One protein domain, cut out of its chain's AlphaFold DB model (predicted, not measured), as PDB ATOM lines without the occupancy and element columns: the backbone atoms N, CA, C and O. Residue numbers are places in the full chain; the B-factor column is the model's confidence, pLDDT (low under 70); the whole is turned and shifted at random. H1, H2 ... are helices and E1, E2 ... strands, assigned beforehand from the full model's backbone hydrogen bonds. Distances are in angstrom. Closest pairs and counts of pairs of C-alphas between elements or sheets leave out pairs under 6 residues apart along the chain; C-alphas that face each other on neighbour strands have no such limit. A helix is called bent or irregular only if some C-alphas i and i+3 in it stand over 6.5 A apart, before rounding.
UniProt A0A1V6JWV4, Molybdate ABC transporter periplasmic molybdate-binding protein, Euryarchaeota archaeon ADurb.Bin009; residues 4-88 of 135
ATOM      1  N   VAL A   4       5.677  16.818 -40.456       97.69
ATOM      2  CA  VAL A   4       6.271  18.071 -39.976       97.69
ATOM      3  C   VAL A   4       7.626  18.266 -40.646       97.69
ATOM      4  O   VAL A   4       8.418  17.329 -40.743       97.69
ATOM      5  N   ILE A   5       7.893  19.479 -41.119       97.69
ATOM      6  CA  ILE A   5       9.181  19.865 -41.715       97.69
ATOM      7  C   ILE A   5       9.660  21.187 -41.110       97.69
ATOM      8  O   ILE A   5       8.955  21.798 -40.311       97.69
ATOM      9  N   GLY A   6      10.856  21.642 -41.477       97.69
ATOM     10  CA  GLY A   6      11.306  22.993 -41.141       97.69
ATOM     11  C   GLY A   6      10.730  24.052 -42.072       97.69
ATOM     12  O   GLY A   6      10.410  23.757 -43.227       97.69
ATOM     13  N   THR A   7      10.656  25.297 -41.603       97.69
ATOM     14  CA  THR A   7      10.376  26.425 -42.499       97.69
ATOM     15  C   THR A   7      11.487  26.566 -43.538       97.69
ATOM     16  O   THR A   7      12.641  26.211 -43.303       97.69
ATOM     17  N   LYS A   8      11.173  27.131 -44.706       96.44
ATOM     18  CA  LYS A   8      12.174  27.362 -45.768       96.44
ATOM     19  C   LYS A   8      13.356  28.253 -45.342       96.44
ATOM     20  O   LYS A   8      14.365  28.286 -46.028       96.44
ATOM     21  N   ASP A   9      13.204  29.017 -44.260       95.94
ATOM     22  CA  ASP A   9      14.180  30.018 -43.811       95.94
ATOM     23  C   ASP A   9      15.210  29.444 -42.825       95.94
ATOM     24  O   ASP A   9      16.122  30.152 -42.398       95.94
ATOM     25  N   VAL A  10      15.073  28.167 -42.452       95.75
ATOM     26  CA  VAL A  10      15.994  27.474 -41.547       95.75
ATOM     27  C   VAL A  10      16.649  26.281 -42.246       95.75
ATOM     28  O   VAL A  10      16.002  25.639 -43.077       95.75
ATOM     29  N   PRO A  11      17.906  25.928 -41.904       95.50
ATOM     30  CA  PRO A  11      18.677  24.955 -42.682       95.50
ATOM     31  C   PRO A  11      17.979  23.607 -42.907       95.50
ATOM     32  O   PRO A  11      17.943  23.120 -44.028       95.50
ATOM     33  N   PHE A  12      17.359  23.015 -41.879       95.25
ATOM     34  CA  PHE A  12      16.727  21.698 -42.033       95.25
ATOM     35  C   PHE A  12      15.471  21.735 -42.918       95.25
ATOM     36  O   PHE A  12      15.172  20.757 -43.604       95.25
ATOM     37  N   GLY A  13      14.750  22.859 -42.945       97.25
ATOM     38  CA  GLY A  13      13.611  23.046 -43.840       97.25
ATOM     39  C   GLY A  13      14.039  23.296 -45.282       97.25
ATOM     40  O   GLY A  13      13.461  22.711 -46.198       97.25
ATOM     41  N   ASP A  14      15.096  24.081 -45.487       97.75
ATOM     42  CA  ASP A  14      15.712  24.269 -46.804       97.75
ATOM     43  C   ASP A  14      16.243  22.941 -47.375       97.75
ATOM     44  O   ASP A  14      15.869  22.534 -48.475       97.75
ATOM     45  N   TYR A  15      17.007  22.178 -46.588       97.62
ATOM     46  CA  TYR A  15      17.522  20.867 -47.000       97.62
ATOM     47  C   TYR A  15      16.412  19.854 -47.289       97.62
ATOM     48  O   TYR A  15      16.540  19.052 -48.214       97.62
ATOM     49  N   THR A  16      15.298  19.912 -46.553       97.75
ATOM     50  CA  THR A  16      14.113  19.091 -46.845       97.75
ATOM     51  C   THR A  16      13.544  19.405 -48.231       97.75
ATOM     52  O   THR A  16      13.167  18.497 -48.972       97.75
ATOM     53  N   ARG A  17      13.500  20.685 -48.615       97.88
ATOM     54  CA  ARG A  17      12.990  21.110 -49.926       97.88
ATOM     55  C   ARG A  17      13.949  20.722 -51.046       97.88
ATOM     56  O   ARG A  17      13.495  20.138 -52.022       97.88
ATOM     57  N   GLN A  18      15.253  20.914 -50.853       98.12
ATOM     58  CA  GLN A  18      16.277  20.436 -51.787       98.12
ATOM     59  C   GLN A  18      16.230  18.908 -51.973       98.12
ATOM     60  O   GLN A  18      16.347  18.415 -53.094       98.12
ATOM     61  N   MET A  19      16.015  18.137 -50.899       98.00
ATOM     62  CA  MET A  19      15.795  16.687 -50.987       98.00
ATOM     63  C   MET A  19      14.581  16.372 -51.869       98.00
ATOM     64  O   MET A  19      14.677  15.535 -52.767       98.00
ATOM     65  N   PHE A  20      13.450  17.049 -51.655       97.75
ATOM     66  CA  PHE A  20      12.266  16.843 -52.488       97.75
ATOM     67  C   PHE A  20      12.465  17.273 -53.943       97.75
ATOM     68  O   PHE A  20      11.956  16.592 -54.825       97.75
ATOM     69  N   GLU A  21      13.224  18.334 -54.210       97.81
ATOM     70  CA  GLU A  21      13.589  18.746 -55.572       97.81
ATOM     71  C   GLU A  21      14.438  17.680 -56.275       97.81
ATOM     72  O   GLU A  21      14.164  17.332 -57.425       97.81
ATOM     73  N   LYS A  22      15.420  17.092 -55.574       98.06
ATOM     74  CA  LYS A  22      16.203  15.961 -56.100       98.06
ATOM     75  C   LYS A  22      15.315  14.761 -56.427       98.06
ATOM     76  O   LYS A  22      15.479  14.164 -57.486       98.06
ATOM     77  N   MET A  23      14.365  14.425 -55.551       97.88
ATOM     78  CA  MET A  23      13.401  13.349 -55.812       97.88
ATOM     79  C   MET A  23      12.476  13.695 -56.984       97.88
ATOM     80  O   MET A  23      12.224  12.850 -57.831       97.88
ATOM     81  N   ALA A  24      11.994  14.934 -57.081       97.94
ATOM     82  CA  ALA A  24      11.124  15.368 -58.172       97.94
ATOM     83  C   ALA A  24      11.822  15.328 -59.541       97.94
ATOM     84  O   ALA A  24      11.165  15.079 -60.555       97.94
ATOM     85  N   ALA A  25      13.139  15.546 -59.573       97.81
ATOM     86  CA  ALA A  25      13.960  15.408 -60.772       97.81
ATOM     87  C   ALA A  25      14.216  13.942 -61.174       97.81
ATOM     88  O   ALA A  25      14.596  13.681 -62.317       97.81
ATOM     89  N   ASP A  26      14.005  12.986 -60.265       97.69
ATOM     90  CA  ASP A  26      14.149  11.562 -60.542       97.69
ATOM     91  C   ASP A  26      12.889  11.008 -61.243       97.69
ATOM     92  O   ASP A  26      11.786  11.105 -60.689       97.69
ATOM     93  N   PRO A  27      13.015  10.385 -62.434       95.75
ATOM     94  CA  PRO A  27      11.890   9.773 -63.144       95.75
ATOM     95  C   PRO A  27      11.118   8.710 -62.347       95.75
ATOM     96  O   PRO A  27       9.966   8.435 -62.682       95.75
ATOM     97  N   ALA A  28      11.723   8.106 -61.317       96.19
ATOM     98  CA  ALA A  28      11.057   7.142 -60.442       96.19
ATOM     99  C   ALA A  28       9.985   7.784 -59.538       96.19
ATOM    100  O   ALA A  28       9.052   7.093 -59.123       96.19
ATOM    101  N   TYR A  29      10.097   9.086 -59.248       96.56
ATOM    102  CA  TYR A  29       9.179   9.817 -58.368       96.56
ATOM    103  C   TYR A  29       8.427  10.931 -59.109       96.56
ATOM    104  O   TYR A  29       7.192  10.934 -59.136       96.56
ATOM    105  N   GLY A  30       9.157  11.869 -59.723       96.94
ATOM    106  CA  GLY A  30       8.597  13.018 -60.435       96.94
ATOM    107  C   GLY A  30       7.945  14.086 -59.541       96.94
ATOM    108  O   GLY A  30       7.712  13.895 -58.346       96.94
ATOM    109  N   GLN A  31       7.580  15.225 -60.140       97.44
ATOM    110  CA  GLN A  31       6.956  16.361 -59.436       97.44
ATOM    111  C   GLN A  31       5.676  15.980 -58.674       97.44
ATOM    112  O   GLN A  31       5.435  16.454 -57.565       97.44
ATOM    113  N   ALA A  32       4.869  15.076 -59.237       97.50
ATOM    114  CA  ALA A  32       3.625  14.632 -58.614       97.50
ATOM    115  C   ALA A  32       3.851  13.977 -57.238       97.50
ATOM    116  O   ALA A  32       2.995  14.096 -56.360       97.50
ATOM    117  N   TYR A  33       4.997  13.314 -57.036       96.31
ATOM    118  CA  TYR A  33       5.364  12.744 -55.743       96.31
ATOM    119  C   TYR A  33       5.639  13.838 -54.708       96.31
ATOM    120  O   TYR A  33       5.055  13.807 -53.625       96.31
ATOM    121  N   GLN A  34       6.459  14.838 -55.051       96.81
ATOM    122  CA  GLN A  34       6.721  15.982 -54.172       96.81
ATOM    123  C   GLN A  34       5.418  16.690 -53.788       96.81
ATOM    124  O   GLN A  34       5.167  16.911 -52.604       96.81
ATOM    125  N   ASP A  35       4.553  16.984 -54.760       97.44
ATOM    126  CA  ASP A  35       3.275  17.657 -54.511       97.44
ATOM    127  C   ASP A  35       2.373  16.839 -53.572       97.44
ATOM    128  O   ASP A  35       1.692  17.391 -52.703       97.44
ATOM    129  N   ALA A  36       2.362  15.510 -53.723       97.38
ATOM    130  CA  ALA A  36       1.604  14.614 -52.857       97.38
ATOM    131  C   ALA A  36       2.159  14.577 -51.424       97.38
ATOM    132  O   ALA A  36       1.378  14.588 -50.470       97.38
ATOM    133  N   VAL A  37       3.485  14.570 -51.255       96.62
ATOM    134  CA  VAL A  37       4.121  14.617 -49.929       96.62
ATOM    135  C   VAL A  37       3.875  15.968 -49.258       96.62
ATOM    136  O   VAL A  37       3.484  16.001 -48.091       96.62
ATOM    137  N   MET A  38       4.010  17.074 -49.993       97.12
ATOM    138  CA  MET A  38       3.802  18.423 -49.458       97.12
ATOM    139  C   MET A  38       2.362  18.664 -48.982       97.12
ATOM    140  O   MET A  38       2.161  19.386 -48.012       97.12
ATOM    141  N   LYS A  39       1.355  18.005 -49.575       97.94
ATOM    142  CA  LYS A  39      -0.036  18.041 -49.073       97.94
ATOM    143  C   LYS A  39      -0.214  17.420 -47.685       97.94
ATOM    144  O   LYS A  39      -1.205  17.712 -47.023       97.94
ATOM    145  N   ASN A  40       0.709  16.560 -47.255       98.06
ATOM    146  CA  ASN A  40       0.683  15.960 -45.922       98.06
ATOM    147  C   ASN A  40       1.374  16.837 -44.867       98.06
ATOM    148  O   ASN A  40       1.316  16.492 -43.687       98.06
ATOM    149  N   VAL A  41       2.037  17.934 -45.258       97.81
ATOM    150  CA  VAL A  41       2.695  18.846 -44.314       97.81
ATOM    151  C   VAL A  41       1.632  19.589 -43.511       97.81
ATOM    152  O   VAL A  41       0.845  20.354 -44.064       97.81
ATOM    153  N   VAL A  42       1.606  19.352 -42.200       97.25
ATOM    154  CA  VAL A  42       0.639  19.971 -41.276       97.25
ATOM    155  C   VAL A  42       1.247  21.090 -40.434       97.25
ATOM    156  O   VAL A  42       0.507  21.880 -39.857       97.25
ATOM    157  N   SER A  43       2.579  21.156 -40.354       96.44
ATOM    158  CA  SER A  43       3.309  22.204 -39.639       96.44
ATOM    159  C   SER A  43       4.702  22.398 -40.234       96.44
ATOM    160  O   SER A  43       5.335  21.433 -40.676       96.44
ATOM    161  N   GLU A  44       5.180  23.640 -40.195       97.50
ATOM    162  CA  GLU A  44       6.554  24.015 -40.522       97.50
ATOM    163  C   GLU A  44       7.202  24.676 -39.300       97.50
ATOM    164  O   GLU A  44       6.682  25.656 -38.767       97.50
ATOM    165  N   GLU A  45       8.333  24.144 -38.843       97.25
ATOM    166  CA  GLU A  45       8.975  24.551 -37.592       97.25
ATOM    167  C   GLU A  45      10.202  25.436 -37.827       97.25
ATOM    168  O   GLU A  45      11.002  25.201 -38.731       97.25
ATOM    169  N   MET A  46      10.403  26.433 -36.964       96.44
ATOM    170  CA  MET A  46      11.618  27.262 -36.985       96.44
ATOM    171  C   MET A  46      12.793  26.621 -36.236       96.44
ATOM    172  O   MET A  46      13.940  27.010 -36.432       96.44
ATOM    173  N   ALA A  47      12.531  25.654 -35.358       94.06
ATOM    174  CA  ALA A  47      13.556  24.997 -34.561       94.06
ATOM    175  C   ALA A  47      13.367  23.487 -34.640       94.06
ATOM    176  O   ALA A  47      12.298  22.977 -34.328       94.06
ATOM    177  N   VAL A  48      14.417  22.760 -35.017       89.81
ATOM    178  CA  VAL A  48      14.338  21.301 -35.158       89.81
ATOM    179  C   VAL A  48      14.026  20.596 -33.829       89.81
ATOM    180  O   VAL A  48      13.367  19.560 -33.806       89.81
ATOM    181  N   SER A  49      14.387  21.215 -32.701       89.88
ATOM    182  CA  SER A  49      14.090  20.713 -31.356       89.88
ATOM    183  C   SER A  49      12.596  20.661 -31.016       89.88
ATOM    184  O   SER A  49      12.220  19.928 -30.103       89.88
ATOM    185  N   SER A  50      11.723  21.391 -31.727       90.38
ATOM    186  CA  SER A  50      10.270  21.303 -31.511       90.38
ATOM    187  C   SER A  50       9.637  20.080 -32.183       90.38
ATOM    188  O   SER A  50       8.511  19.718 -31.850       90.38
ATOM    189  N   VAL A  51      10.344  19.421 -33.106       92.75
ATOM    190  CA  VAL A  51       9.778  18.392 -33.988       92.75
ATOM    191  C   VAL A  51       9.583  17.054 -33.274       92.75
ATOM    192  O   VAL A  51       8.494  16.479 -33.316       92.75
ATOM    193  N   VAL A  52      10.618  16.545 -32.600       89.00
ATOM    194  CA  VAL A  52      10.573  15.230 -31.935       89.00
ATOM    195  C   VAL A  52       9.490  15.160 -30.845       89.00
ATOM    196  O   VAL A  52       8.734  14.183 -30.839       89.00
ATOM    197  N   PRO A  53       9.303  16.185 -29.985       89.94
ATOM    198  CA  PRO A  53       8.182  16.213 -29.047       89.94
ATOM    199  C   PRO A  53       6.807  16.066 -29.716       89.94
ATOM    200  O   PRO A  53       5.960  15.348 -29.190       89.94
ATOM    201  N   LYS A  54       6.586  16.671 -30.893       91.88
ATOM    202  CA  LYS A  54       5.314  16.553 -31.633       91.88
ATOM    203  C   LYS A  54       5.048  15.135 -32.126       91.88
ATOM    204  O   LYS A  54       3.907  14.678 -32.071       91.88
ATOM    205  N   LEU A  55       6.087  14.425 -32.568       92.31
ATOM    206  CA  LEU A  55       5.976  13.006 -32.921       92.31
ATOM    207  C   LEU A  55       5.628  12.167 -31.690       92.31
ATOM    208  O   LEU A  55       4.698  11.366 -31.727       92.31
ATOM    209  N   ALA A  56       6.328  12.396 -30.575       87.06
ATOM    210  CA  ALA A  56       6.104  11.657 -29.334       87.06
ATOM    211  C   ALA A  56       4.701  11.886 -28.735       87.06
ATOM    212  O   ALA A  56       4.158  10.987 -28.095       87.06
ATOM    213  N   LEU A  57       4.114  13.069 -28.949       89.81
ATOM    214  CA  LEU A  57       2.751  13.419 -28.529       89.81
ATOM    215  C   LEU A  57       1.667  13.014 -29.549       89.81
ATOM    216  O   LEU A  57       0.481  13.201 -29.281       89.81
ATOM    217  N   GLY A  58       2.045  12.456 -30.705       90.56
ATOM    218  CA  GLY A  58       1.109  12.039 -31.756       90.56
ATOM    219  C   GLY A  58       0.477  13.196 -32.541       90.56
ATOM    220  O   GLY A  58      -0.539  13.015 -33.218       90.56
ATOM    221  N   GLU A  59       1.057  14.395 -32.471       93.62
ATOM    222  CA  GLU A  59       0.616  15.546 -33.267       93.62
ATOM    223  C   GLU A  59       0.966  15.371 -34.755       93.62
ATOM    224  O   GLU A  59       0.252  15.875 -35.630       93.62
ATOM    225  N   ALA A  60       2.020  14.603 -35.039       96.38
ATOM    226  CA  ALA A  60       2.472  14.239 -36.373       96.38
ATOM    227  C   ALA A  60       2.854  12.753 -36.454       96.38
ATOM    228  O   ALA A  60       3.214  12.144 -35.451       96.38
ATOM    229  N   ASP A  61       2.797  12.194 -37.663       96.50
ATOM    230  CA  ASP A  61       3.145  10.793 -37.934       96.50
ATOM    231  C   ASP A  61       4.621  10.641 -38.343       96.50
ATOM    232  O   ASP A  61       5.232   9.601 -38.111       96.50
ATOM    233  N   ALA A  62       5.195  11.665 -38.984       96.94
ATOM    234  CA  ALA A  62       6.575  11.666 -39.462       96.94
ATOM    235  C   ALA A  62       7.160  13.083 -39.485       96.94
ATOM    236  O   ALA A  62       6.424  14.073 -39.535       96.94
ATOM    237  N   ALA A  63       8.490  13.174 -39.494       96.88
ATOM    238  CA  ALA A  63       9.188  14.429 -39.725       96.88
ATOM    239  C   ALA A  63      10.558  14.237 -40.379       96.88
ATOM    240  O   ALA A  63      11.144  13.157 -40.298       96.88
ATOM    241  N   ILE A  64      11.065  15.305 -41.000       96.31
ATOM    242  CA  ILE A  64      12.423  15.368 -41.552       96.31
ATOM    243  C   ILE A  64      13.298  16.193 -40.600       96.31
ATOM    244  O   ILE A  64      13.021  17.366 -40.356       96.31
ATOM    245  N   VAL A  65      14.328  15.560 -40.036       95.31
ATOM    246  CA  VAL A  65      15.237  16.122 -39.017       95.31
ATOM    247  C   VAL A  65      16.671  15.652 -39.263       95.31
ATOM    248  O   VAL A  65      16.891  14.744 -40.073       95.31
ATOM    249  N   TYR A  66      17.652  16.214 -38.549       95.12
ATOM    250  CA  TYR A  66      19.000  15.655 -38.572       95.12
ATOM    251  C   TYR A  66      19.077  14.373 -37.746       95.12
ATOM    252  O   TYR A  66      18.393  14.195 -36.738       95.12
ATOM    253  N   LYS A  67      19.992  13.483 -38.137       93.31
ATOM    254  CA  LYS A  67      20.311  12.261 -37.385       93.31
ATOM    255  C   LYS A  67      20.682  12.559 -35.925       93.31
ATOM    256  O   LYS A  67      20.360  11.749 -35.061       93.31
ATOM    257  N   SER A  68      21.354  13.686 -35.683       92.56
ATOM    258  CA  SER A  68      21.814  14.144 -34.370       92.56
ATOM    259  C   SER A  68      20.702  14.676 -33.462       92.56
ATOM    260  O   SER A  68      20.905  14.756 -32.255       92.56
ATOM    261  N   ASP A  69      19.532  15.023 -34.010       92.50
ATOM    262  CA  ASP A  69      18.419  15.577 -33.223       92.50
ATOM    263  C   ASP A  69      17.556  14.495 -32.564       92.50
ATOM    264  O   ASP A  69      16.680  14.802 -31.760       92.50
ATOM    265  N   VAL A  70      17.782  13.227 -32.914       92.00
ATOM    266  CA  VAL A  70      17.069  12.086 -32.340       92.00
ATOM    267  C   VAL A  70      17.973  11.434 -31.302       92.00
ATOM    268  O   VAL A  70      18.934  10.739 -31.648       92.00
ATOM    269  N   SER A  71      17.666  11.656 -30.024       90.38
ATOM    270  CA  SER A  71      18.439  11.078 -28.925       90.38
ATOM    271  C   SER A  71      18.249   9.559 -28.827       90.38
ATOM    272  O   SER A  71      17.312   8.981 -29.384       90.38
ATOM    273  N   LYS A  72      19.124   8.891 -28.065       90.00
ATOM    274  CA  LYS A  72      18.997   7.452 -27.775       90.00
ATOM    275  C   LYS A  72      17.655   7.117 -27.108       90.00
ATOM    276  O   LYS A  72      17.081   6.074 -27.409       90.00
ATOM    277  N   ASP A  73      17.138   8.016 -26.273       90.81
ATOM    278  CA  ASP A  73      15.840   7.851 -25.617       90.81
ATOM    279  C   ASP A  73      14.682   8.033 -26.604       90.81
ATOM    280  O   ASP A  73      13.698   7.292 -26.546       90.81
ATOM    281  N   ASP A  74      14.803   8.963 -27.556       90.88
ATOM    282  CA  ASP A  74      13.782   9.169 -28.588       90.88
ATOM    283  C   ASP A  74      13.623   7.936 -29.480       90.88
ATOM    284  O   ASP A  74      12.501   7.585 -29.844       90.88
ATOM    285  N   LEU A  75      14.714   7.212 -29.758       90.44
ATOM    286  CA  LEU A  75      14.691   5.969 -30.545       90.44
ATOM    287  C   LEU A  75      13.851   4.846 -29.913       90.44
ATOM    288  O   LEU A  75      13.526   3.874 -30.590       90.44
ATOM    289  N   THR A  76      13.464   4.966 -28.638       91.44
ATOM    290  CA  THR A  76      12.502   4.042 -28.007       91.44
ATOM    291  C   THR A  76      11.048   4.333 -28.393       91.44
ATOM    292  O   THR A  76      10.177   3.487 -28.196       91.44
ATOM    293  N   LYS A  77      10.779   5.525 -28.943       89.50
ATOM    294  CA  LYS A  77       9.441   6.042 -29.276       89.50
ATOM    295  C   LYS A  77       9.255   6.282 -30.769       89.50
ATOM    296  O   LYS A  77       8.130   6.212 -31.254       89.50
ATOM    297  N   VAL A  78      10.335   6.575 -31.494       91.25
ATOM    298  CA  VAL A  78      10.304   6.867 -32.931       91.25
ATOM    299  C   VAL A  78      11.233   5.939 -33.703       91.25
ATOM    300  O   VAL A  78      12.280   5.521 -33.214       91.25
ATOM    301  N   THR A  79      10.868   5.642 -34.949       92.69
ATOM    302  CA  THR A  79      11.742   4.917 -35.879       92.69
ATOM    303  C   THR A  79      12.475   5.913 -36.767       92.69
ATOM    304  O   THR A  79      11.843   6.722 -37.445       92.69
ATOM    305  N   ARG A  80      13.808   5.838 -36.804       93.12
ATOM    306  CA  ARG A  80      14.622   6.640 -37.726       93.12
ATOM    307  C   ARG A  80      14.738   5.935 -39.076       93.12
ATOM    308  O   ARG A  80      15.249   4.821 -39.144       93.12
ATOM    309  N   ILE A  81      14.333   6.616 -40.143       95.31
ATOM    310  CA  ILE A  81      14.474   6.149 -41.527       95.31
ATOM    311  C   ILE A  81      15.536   7.014 -42.208       95.31
ATOM    312  O   ILE A  81      15.463   8.238 -42.157       95.31
ATOM    313  N   GLY A  82      16.552   6.383 -42.801       94.88
ATOM    314  CA  GLY A  82      17.593   7.098 -43.539       94.88
ATOM    315  C   GLY A  82      17.083   7.588 -44.892       94.88
ATOM    316  O   GLY A  82      16.417   6.839 -45.605       94.88
ATOM    317  N   ILE A  83      17.421   8.825 -45.254       95.62
ATOM    318  CA  ILE A  83      17.214   9.343 -46.609       95.62
ATOM    319  C   ILE A  83      18.279   8.708 -47.522       95.62
ATOM    320  O   ILE A  83      19.457   8.732 -47.150       95.62
ATOM    321  N   PRO A  84      17.912   8.141 -48.690       96.06
ATOM    322  CA  PRO A  84      18.883   7.611 -49.648       96.06
ATOM    323  C   PRO A  84      19.937   8.656 -50.035       96.06
ATOM    324  O   PRO A  84      19.634   9.845 -50.145       96.06
ATOM    325  N   ALA A  85      21.185   8.225 -50.224       95.50
ATOM    326  CA  ALA A  85      22.330   9.123 -50.386       95.50
ATOM    327  C   ALA A  85      22.193  10.059 -51.602       95.50
ATOM    328  O   ALA A  85      22.622  11.210 -51.550       95.50
ATOM    329  N   GLU A  86      21.555   9.582 -52.667       96.62
ATOM    330  CA  GLU A  86      21.257  10.313 -53.895       96.62
ATOM    331  C   GLU A  86      20.301  11.502 -53.680       96.62
ATOM    332  O   GLU A  86      20.431  12.525 -54.354       96.62
ATOM    333  N   TYR A  87      19.403  11.417 -52.691       97.50
ATOM    334  CA  TYR A  87      18.455  12.485 -52.349       97.50
ATOM    335  C   TYR A  87      18.885  13.282 -51.119       97.50
ATOM    336  O   TYR A  87      18.434  14.410 -50.926       97.50
ATOM    337  N   ASN A  88      19.777  12.731 -50.295       96.50
ATOM    338  CA  ASN A  88      20.228  13.382 -49.077       96.50
ATOM    339  C   ASN A  88      20.977  14.693 -49.372       96.50
ATOM    340  O   ASN A  88      21.666  14.852 -50.388       96.50
TER     341      ASN A  88
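AT A GLANCE: This is residues 4 to 88 of the 135 residues of the protein "Molybdate ABC transporter periplasmic molybdate-binding protein" of Euryarchaeota archaeon ADurb.Bin009 (UniProt A0A1V6JWV4). Two short parallel strands, E1 and E2, sit between a helical hairpin, H1 and H2, at one end and helix H3 at the other; residues 57 to 88, with no named element, run back along the length. The 85 printed residues hold E1, H1, H2, E2, H3 in order, mostly helix, with under half in named elements. The whole is compact, radius of gyration of the C-alphas 12.9 A, yet elongated, 38 by 23 by 21 A.

IN THESE COORDINATES: E1, residues 4 to 6, begins at C-alpha 4 (6.271, 18.071, -39.976). H1, 11 to 25, spans 21.0 A; H2, 30 to 38, 13.1 A; E2, 41 to 45, 10.8 A; H3, 48 to 56, 14.0 A, ending at C-alpha 56 (6.104, 11.657, -29.334). H3 is only just irregular: C-alphas 49 and 52 are 6.54 A apart.

HOW THE PARTS SIT: E1, H1 H2, E2 form a strand-helix-strand unit, parallel neighbours joined through helices, with a right-handed crossover; N 45 and O 5 are 2.8 A apart, within hydrogen-bond range. H1, with residues 20 to 25 alone, touches H2, closest C-alphas Ala 24 and Gly 30, 4.1 A, opposite ways at an only just steep tilt of 35.2 degrees. H1 and H3 are close but not clearly touching, closest C-alphas Phe 12 and Val 48, 7.3 A; H2 and H3 are apart. Every O i to N i+4 pair is within range in H1, 4 of 5 in H2, 2 of 5 in H3, which has 4 of 6 O i to N i+3 pairs.

THE WHOLE: The farthest C-alphas, Pro 27 and Asp 73, are 37.8 A apart. The printed part has no cut, the links between named elements are tight, and no printed residue is under pLDDT 70.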